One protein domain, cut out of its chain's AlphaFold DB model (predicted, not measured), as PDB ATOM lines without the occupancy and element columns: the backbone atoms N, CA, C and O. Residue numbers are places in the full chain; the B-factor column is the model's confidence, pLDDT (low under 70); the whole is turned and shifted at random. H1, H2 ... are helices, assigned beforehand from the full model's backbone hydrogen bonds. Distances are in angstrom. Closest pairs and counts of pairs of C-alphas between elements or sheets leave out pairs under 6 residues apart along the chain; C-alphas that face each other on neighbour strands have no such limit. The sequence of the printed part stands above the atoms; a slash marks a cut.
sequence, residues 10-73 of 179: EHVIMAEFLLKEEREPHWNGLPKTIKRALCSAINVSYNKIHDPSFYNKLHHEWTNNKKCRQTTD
ATOM      1  N   GLU A  10     387.528 272.794 318.938       88.50
ATOM      2  CA  GLU A  10     387.089 272.189 320.199       88.50
ATOM      3  C   GLU A  10     385.893 271.249 320.004       88.50
ATOM      4  O   GLU A  10     385.879 270.140 320.522       88.50
ATOM      5  N   HIS A  11     384.901 271.646 319.207       90.62
ATOM      6  CA  HIS A  11     383.702 270.839 318.977       90.62
ATOM      7  C   HIS A  11     383.992 269.598 318.132       90.62
ATOM      8  O   HIS A  11     383.347 268.571 318.332       90.62
ATOM      9  N   VAL A  12     384.957 269.688 317.212       88.69
ATOM     10  CA  VAL A  12     385.422 268.548 316.410       88.69
ATOM     11  C   VAL A  12     386.129 267.538 317.307       88.69
ATOM     12  O   VAL A  12     385.765 266.366 317.306       88.69
ATOM     13  N   ILE A  13     387.052 268.007 318.151       90.12
ATOM     14  CA  ILE A  13     387.764 267.163 319.119       90.12
ATOM     15  C   ILE A  13     386.771 266.483 320.070       90.12
ATOM     16  O   ILE A  13     386.857 265.278 320.290       90.12
ATOM     17  N   MET A  14     385.784 267.222 320.587       91.12
ATOM     18  CA  MET A  14     384.747 266.656 321.459       91.12
ATOM     19  C   MET A  14     383.883 265.618 320.732       91.12
ATOM     20  O   MET A  14     383.560 264.583 321.307       91.12
ATOM     21  N   ALA A  15     383.522 265.852 319.468       90.94
ATOM     22  CA  ALA A  15     382.764 264.890 318.669       90.94
ATOM     23  C   ALA A  15     383.549 263.587 318.436       90.94
ATOM     24  O   ALA A  15     383.007 262.498 318.634       90.94
ATOM     25  N   GLU A  16     384.830 263.692 318.077       89.69
ATOM     26  CA  GLU A  16     385.718 262.535 317.932       89.69
ATOM     27  C   GLU A  16     385.904 261.786 319.252       89.69
ATOM     28  O   GLU A  16     385.873 260.557 319.266       89.69
ATOM     29  N   PHE A  17     386.077 262.512 320.357       91.56
ATOM     30  CA  PHE A  17     386.237 261.929 321.684       91.56
ATOM     31  C   PHE A  17     384.985 261.162 322.129       91.56
ATOM     32  O   PHE A  17     385.108 260.027 322.574       91.56
ATOM     33  N   LEU A  18     383.781 261.712 321.930       93.06
ATOM     34  CA  LEU A  18     382.514 261.048 322.279       93.06
ATOM     35  C   LEU A  18     382.280 259.759 321.479       93.06
ATOM     36  O   LEU A  18     381.855 258.746 322.033       93.06
ATOM     37  N   LEU A  19     382.621 259.749 320.185       90.25
ATOM     38  CA  LEU A  19     382.637 258.519 319.377       90.25
ATOM     39  C   LEU A  19     383.700 257.521 319.864       90.25
ATOM     40  O   LEU A  19     383.696 256.350 319.452       90.25
ATOM     41  N   LYS A  20     384.609 257.979 320.738       87.69
ATOM     42  CA  LYS A  20     385.674 257.199 321.345       87.69
ATOM     43  C   LYS A  20     385.582 256.882 322.841       87.69
ATOM     44  O   LYS A  20     386.467 256.199 323.356       87.69
ATOM     45  N   GLU A  21     384.488 257.218 323.507       88.00
ATOM     46  CA  GLU A  21     384.308 256.870 324.919       88.00
ATOM     47  C   GLU A  21     383.928 255.396 325.160       88.00
ATOM     48  O   GLU A  21     383.362 254.714 324.298       88.00
ATOM     49  N   GLU A  22     384.241 254.900 326.364       84.94
ATOM     50  CA  GLU A  22     383.930 253.532 326.815       84.94
ATOM     51  C   GLU A  22     382.430 253.309 327.064       84.94
ATOM     52  O   GLU A  22     381.886 252.228 326.779       84.94
ATOM     53  N   ARG A  23     381.770 254.338 327.605       89.06
ATOM     54  CA  ARG A  23     380.333 254.373 327.883       89.06
ATOM     55  C   ARG A  23     379.631 255.121 326.765       89.06
ATOM     56  O   ARG A  23     380.174 256.082 326.239       89.06
ATOM     57  N   GLU A  24     378.435 254.667 326.405       90.12
ATOM     58  CA  GLU A  24     377.662 255.331 325.364       90.12
ATOM     59  C   GLU A  24     377.186 256.708 325.853       90.12
ATOM     60  O   GLU A  24     376.496 256.785 326.876       90.12
ATOM     61  N   PRO A  25     377.513 257.792 325.132       90.31
ATOM     62  CA  PRO A  25     376.996 259.113 325.442       90.31
ATOM     63  C   PRO A  25     375.481 259.209 325.243       90.31
ATOM     64  O   PRO A  25     374.903 258.639 324.318       90.31
ATOM     65  N   HIS A  26     374.822 260.046 326.044       91.12
ATOM     66  CA  HIS A  26     373.424 260.407 325.806       91.12
ATOM     67  C   HIS A  26     373.300 261.362 324.608       91.12
ATOM     68  O   HIS A  26     373.185 262.581 324.772       91.12
ATOM     69  N   TRP A  27     373.278 260.814 323.391       89.69
ATOM     70  CA  TRP A  27     373.293 261.578 322.136       89.69
ATOM     71  C   TRP A  27     372.207 262.660 322.053       89.69
ATOM     72  O   TRP A  27     372.448 263.763 321.554       89.69
ATOM     73  N   ASN A  28     371.016 262.385 322.593       88.75
ATOM     74  CA  ASN A  28     369.884 263.315 322.587       88.75
ATOM     75  C   ASN A  28     370.137 264.569 323.438       88.75
ATOM     76  O   ASN A  28     369.645 265.641 323.080       88.75
ATOM     77  N   GLY A  29     370.928 264.456 324.507       87.75
ATOM     78  CA  GLY A  29     371.224 265.538 325.451       87.75
ATOM     79  C   GLY A  29     372.365 266.463 325.024       87.75
ATOM     80  O   GLY A  29     372.647 267.439 325.712       87.75
ATOM     81  N   LEU A  30     373.025 266.184 323.896       89.12
ATOM     82  CA  LEU A  30     374.191 266.955 323.472       89.12
ATOM     83  C   LEU A  30     373.819 268.357 322.940       89.12
ATOM     84  O   LEU A  30     372.816 268.515 322.231       89.12
ATOM     85  N   PRO A  31     374.660 269.378 323.193       91.38
ATOM     86  CA  PRO A  31     374.537 270.694 322.575       91.38
ATOM     87  C   PRO A  31     374.466 270.630 321.043       91.38
ATOM     88  O   PRO A  31     375.146 269.828 320.399       91.38
ATOM     89  N   LYS A  32     373.687 271.531 320.424       88.19
ATOM     90  CA  LYS A  32     373.518 271.593 318.956       88.19
ATOM     91  C   LYS A  32     374.840 271.772 318.196       88.19
ATOM     92  O   LYS A  32     374.938 271.324 317.058       88.19
ATOM     93  N   THR A  33     375.831 272.427 318.801       90.56
ATOM     94  CA  THR A  33     377.169 272.616 318.217       90.56
ATOM     95  C   THR A  33     377.939 271.301 318.134       90.56
ATOM     96  O   THR A  33     378.502 270.998 317.091       90.56
ATOM     97  N   ILE A  34     377.875 270.475 319.180       90.00
ATOM     98  CA  ILE A  34     378.473 269.134 319.195       90.00
ATOM     99  C   ILE A  34     377.720 268.204 318.239       90.00
ATOM    100  O   ILE A  34     378.345 267.490 317.468       90.00
ATOM    101  N   LYS A  35     376.380 268.267 318.197       91.19
ATOM    102  CA  LYS A  35     375.586 267.500 317.217       91.19
ATOM    103  C   LYS A  35     375.943 267.857 315.769       91.19
ATOM    104  O   LYS A  35     375.981 266.973 314.923       91.19
ATOM    105  N   ARG A  36     376.244 269.131 315.486       89.31
ATOM    106  CA  ARG A  36     376.719 269.578 314.167       89.31
ATOM    107  C   ARG A  36     378.107 269.028 313.836       89.31
ATOM    108  O   ARG A  36     378.286 268.504 312.743       89.31
ATOM    109  N   ALA A  37     379.036 269.080 314.788       89.88
ATOM    110  CA  ALA A  37     380.364 268.498 314.613       89.88
ATOM    111  C   ALA A  37     380.294 266.973 314.409       89.88
ATOM    112  O   ALA A  37     380.966 266.434 313.533       89.88
ATOM    113  N   LEU A  38     379.402 266.289 315.132       90.94
ATOM    114  CA  LEU A  38     379.118 264.868 314.932       90.94
ATOM    115  C   LEU A  38     378.567 264.585 313.530       90.94
ATOM    116  O   LEU A  38     379.031 263.647 312.898       90.94
ATOM    117  N   CYS A  39     377.644 265.401 313.000       89.81
ATOM    118  CA  CYS A  39     377.171 265.265 311.615       89.81
ATOM    119  C   CYS A  39     378.326 265.253 310.606       89.81
ATOM    120  O   CYS A  39     378.338 264.411 309.710       89.81
ATOM    121  N   SER A  40     379.305 266.142 310.782       87.50
ATOM    122  CA  SER A  40     380.516 266.167 309.958       87.50
ATOM    123  C   SER A  40     381.363 264.902 310.156       87.50
ATOM    124  O   SER A  40     381.794 264.305 309.174       87.50
ATOM    125  N   ALA A  41     381.535 264.443 311.402       85.81
ATOM    126  CA  ALA A  41     382.333 263.260 311.739       85.81
ATOM    127  C   ALA A  41     381.752 261.939 311.192       85.81
ATOM    128  O   ALA A  41     382.508 261.078 310.758       85.81
ATOM    129  N   ILE A  42     380.422 261.783 311.170       87.50
ATOM    130  CA  ILE A  42     379.740 260.569 310.670       87.50
ATOM    131  C   ILE A  42     379.196 260.711 309.236       87.50
ATOM    132  O   ILE A  42     378.384 259.894 308.781       87.50
ATOM    133  N   ASN A  43     379.608 261.772 308.533       85.62
ATOM    134  CA  ASN A  43     379.190 262.126 307.175       85.62
ATOM    135  C   ASN A  43     377.658 262.078 306.981       85.62
ATOM    136  O   ASN A  43     377.114 261.338 306.155       85.62
ATOM    137  N   VAL A  44     376.935 262.832 307.811       85.81
ATOM    138  CA  VAL A  44     375.474 262.986 307.768       85.81
ATOM    139  C   VAL A  44     375.115 264.453 307.578       85.81
ATOM    140  O   VAL A  44     375.727 265.344 308.155       85.81
ATOM    141  N   SER A  45     374.067 264.720 306.799       85.25
ATOM    142  CA  SER A  45     373.538 266.077 306.652       85.25
ATOM    143  C   SER A  45     372.987 266.620 307.977       85.25
ATOM    144  O   SER A  45     372.167 265.974 308.630       85.25
ATOM    145  N   TYR A  46     373.353 267.861 308.318       80.62
ATOM    146  CA  TYR A  46     372.869 268.586 309.504       80.62
ATOM    147  C   TYR A  46     371.337 268.599 309.645       80.62
ATOM    148  O   TYR A  46     370.803 268.586 310.754       80.62
ATOM    149  N   ASN A  47     370.608 268.568 308.526       82.56
ATOM    150  CA  ASN A  47     369.142 268.612 308.513       82.56
ATOM    151  C   ASN A  47     368.491 267.393 309.194       82.56
ATOM    152  O   ASN A  47     367.290 267.402 309.454       82.56
ATOM    153  N   LYS A  48     369.269 266.347 309.493       81.38
ATOM    154  CA  LYS A  48     368.807 265.102 310.113       81.38
ATOM    155  C   LYS A  48     368.971 265.047 311.632       81.38
ATOM    156  O   LYS A  48     368.587 264.055 312.227       81.38
ATOM    157  N   ILE A  49     369.438 266.106 312.293       80.06
ATOM    158  CA  ILE A  49     369.652 266.105 313.758       80.06
ATOM    159  C   ILE A  49     368.368 265.866 314.576       80.06
ATOM    160  O   ILE A  49     368.425 265.410 315.719       80.06
ATOM    161  N   HIS A  50     367.203 266.179 314.010       82.19
ATOM    162  CA  HIS A  50     365.901 265.938 314.642       82.19
ATOM    163  C   HIS A  50     365.287 264.578 314.278       82.19
ATOM    164  O   HIS A  50     364.256 264.210 314.831       82.19
ATOM    165  N   ASP A  51     365.906 263.844 313.358       85.81
ATOM    166  CA  ASP A  51     365.441 262.546 312.884       85.81
ATOM    167  C   ASP A  51     365.985 261.444 313.818       85.81
ATOM    168  O   ASP A  51     367.197 261.392 314.042       85.81
ATOM    169  N   PRO A  52     365.145 260.547 314.370       84.50
ATOM    170  CA  PRO A  52     365.603 259.433 315.207       84.50
ATOM    171  C   PRO A  52     366.688 258.567 314.548       84.50
ATOM    172  O   PRO A  52     367.556 258.026 315.236       84.50
ATOM    173  N   SER A  53     366.690 258.480 313.211       84.75
ATOM    174  CA  SER A  53     367.712 257.750 312.451       84.75
ATOM    175  C   SER A  53     369.129 258.305 312.646       84.75
ATOM    176  O   SER A  53     370.089 257.538 312.579       84.75
ATOM    177  N   PHE A  54     369.279 259.599 312.951       88.19
ATOM    178  CA  PHE A  54     370.577 260.203 313.257       88.19
ATOM    179  C   PHE A  54     371.193 259.606 314.524       88.19
ATOM    180  O   PHE A  54     372.366 259.235 314.520       88.19
ATOM    181  N   TYR A  55     370.399 259.453 315.584       89.00
ATOM    182  CA  TYR A  55     370.865 258.896 316.854       89.00
ATOM    183  C   TYR A  55     371.146 257.395 316.750       89.00
ATOM    184  O   TYR A  55     372.152 256.929 317.279       89.00
ATOM    185  N   ASN A  56     370.341 256.659 315.978       88.94
ATOM    186  CA  ASN A  56     370.625 255.256 315.660       88.94
ATOM    187  C   ASN A  56     371.940 255.103 314.880       88.94
ATOM    188  O   ASN A  56     372.708 254.177 315.134       88.94
ATOM    189  N   LYS A  57     372.228 256.026 313.953       88.94
ATOM    190  CA  LYS A  57     373.496 256.030 313.218       88.94
ATOM    191  C   LYS A  57     374.678 256.373 314.128       88.94
ATOM    192  O   LYS A  57     375.704 255.716 314.023       88.94
ATOM    193  N   LEU A  58     374.533 257.320 315.057       89.75
ATOM    194  CA  LEU A  58     375.564 257.595 316.069       89.75
ATOM    195  C   LEU A  58     375.835 256.385 316.966       89.75
ATOM    196  O   LEU A  58     376.994 256.044 317.177       89.75
ATOM    197  N   HIS A  59     374.784 255.704 317.426       90.62
ATOM    198  CA  HIS A  59     374.910 254.459 318.179       90.62
ATOM    199  C   HIS A  59     375.657 253.384 317.374       90.62
ATOM    200  O   HIS A  59     376.553 252.720 317.897       90.62
ATOM    201  N   HIS A  60     375.333 253.233 316.088       89.69
ATOM    202  CA  HIS A  60     376.007 252.284 315.204       89.69
ATOM    203  C   HIS A  60     377.491 252.629 315.004       89.69
ATOM    204  O   HIS A  60     378.343 251.762 315.184       89.69
ATOM    205  N   GLU A  61     377.812 253.890 314.702       89.88
ATOM    206  CA  GLU A  61     379.193 254.370 314.541       89.88
ATOM    207  C   GLU A  61     380.007 254.220 315.832       89.88
ATOM    208  O   GLU A  61     381.122 253.701 315.811       89.88
ATOM    209  N   TRP A  62     379.440 254.586 316.984       91.88
ATOM    210  CA  TRP A  62     380.073 254.362 318.285       91.88
ATOM    211  C   TRP A  62     380.296 252.867 318.561       91.88
ATOM    212  O   TRP A  62     381.391 252.478 318.966       91.88
ATOM    213  N   THR A  63     379.308 252.013 318.278       86.19
ATOM    214  CA  THR A  63     379.418 250.556 318.458       86.19
ATOM    215  C   THR A  63     380.491 249.957 317.549       86.19
ATOM    216  O   THR A  63     381.276 249.122 317.999       86.19
ATOM    217  N   ASN A  64     380.570 250.389 316.289       85.56
ATOM    218  CA  ASN A  64     381.606 249.958 315.350       85.56
ATOM    219  C   ASN A  64     382.990 250.417 315.806       85.56
ATOM    220  O   ASN A  64     383.914 249.611 315.837       85.56
ATOM    221  N   ASN A  65     383.121 251.666 316.248       82.81
ATOM    222  CA  ASN A  65     384.370 252.185 316.797       82.81
ATOM    223  C   ASN A  65     384.787 251.441 318.073       82.81
ATOM    224  O   ASN A  65     385.972 251.188 318.274       82.81
ATOM    225  N   LYS A  66     383.828 251.048 318.920       78.25
ATOM    226  CA  LYS A  66     384.071 250.237 320.117       78.25
ATOM    227  C   LYS A  66     384.522 248.822 319.763       78.25
ATOM    228  O   LYS A  66     385.490 248.345 320.349       78.25
ATOM    229  N   LYS A  67     383.886 248.184 318.774       65.06
ATOM    230  CA  LYS A  67     384.348 246.904 318.215       65.06
ATOM    231  C   LYS A  67     385.757 247.045 317.648       65.06
ATOM    232  O   LYS A  67     386.606 246.244 317.999       65.06
ATOM    233  N   CYS A  68     386.034 248.107 316.890       59.81
ATOM    234  CA  CYS A  68     387.366 248.380 316.357       59.81
ATOM    235  C   CYS A  68     388.421 248.576 317.460       59.81
ATOM    236  O   CYS A  68     389.539 248.099 317.303       59.81
ATOM    237  N   ARG A  69     388.077 249.205 318.595       56.44
ATOM    238  CA  ARG A  69     388.966 249.315 319.774       56.44
ATOM    239  C   ARG A  69     389.182 248.005 320.514       56.44
ATOM    240  O   ARG A  69     390.255 247.773 321.051       56.44
ATOM    241  N   GLN A  70     388.168 247.153 320.571       53.22
ATOM    242  CA  GLN A  70     388.332 245.812 321.129       53.22
ATOM    243  C   GLN A  70     389.149 244.929 320.173       53.22
ATOM    244  O   GLN A  70     389.922 244.097 320.628       53.22
ATOM    245  N   THR A  71     389.074 245.175 318.860       47.78
ATOM    246  CA  THR A  71     389.913 244.501 317.859       47.78
ATOM    247  C   THR A  71     391.311 245.087 317.697       47.78
ATOM    248  O   THR A  71     392.153 244.417 317.115       47.78
ATOM    249  N   THR A  72     391.626 246.278 318.224       48.34
ATOM    250  CA  THR A  72     393.029 246.741 318.271       48.34
ATOM    251  C   THR A  72     393.885 245.931 319.247       48.34
ATOM    252  O   THR A  72     395.100 245.962 319.116       48.34
ATOM    253  N   ASP A  73     393.257 245.150 320.135       50.03
ATOM    254  CA  ASP A  73     393.896 244.082 320.923       50.03
ATOM    255  C   ASP A  73     393.538 242.666 320.424       50.03
ATOM    256  O   ASP A  73     393.993 241.660 320.969       50.03
TER     257      ASP A  73
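Overview. This is residues 10 to 73 of the 179 residues of the protein "RING-type domain-containing protein" of viral metagenome (UniProt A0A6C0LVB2). Two short helices, H1 and H2, cross steeply and pack on each other, and one long helix, H3, passes along one side of this pair. The 64 printed residues hold three named helices, H1, H2, H3 in chain order, and no named strand: all helix. The whole is compact, with a radius of gyration of the C-alphas of 11.3 A and spans of 37 by 25 by 20 A.

Along the chain. Find C-alpha 10 at (387.089, 272.189, 320.199); from there H1 runs to residue 18, 12.2 A. H2 is residues 32 to 41, 14.1 A. H3 runs from residue 52 to C-alpha 71 at (389.913, 244.501, 317.859), 28.7 A.

Arrangement. H1 and H2 touch, the closest C-alphas being Ala 15 and Leu 38, 5.2 A apart. They run the same way at a steep tilt of 69 degrees, only just short of about perpendicular. H2 and H3 are near each other, their closest C-alphas 8.2 A apart. H1 and H3 are only just apart, closest 8.2 A. In H1, H2 and H3 every O i to N i+4 pair is within hydrogen-bond range.

Size, cuts and confidence. The C-alphas farthest apart, Asn 47 and Asp 73, are 37.0 A apart. The printed part has no cut. H1 to H2 is a long link, residues 19 to 31. Confidence is low at residues 67 to 73, with pLDDT under 70.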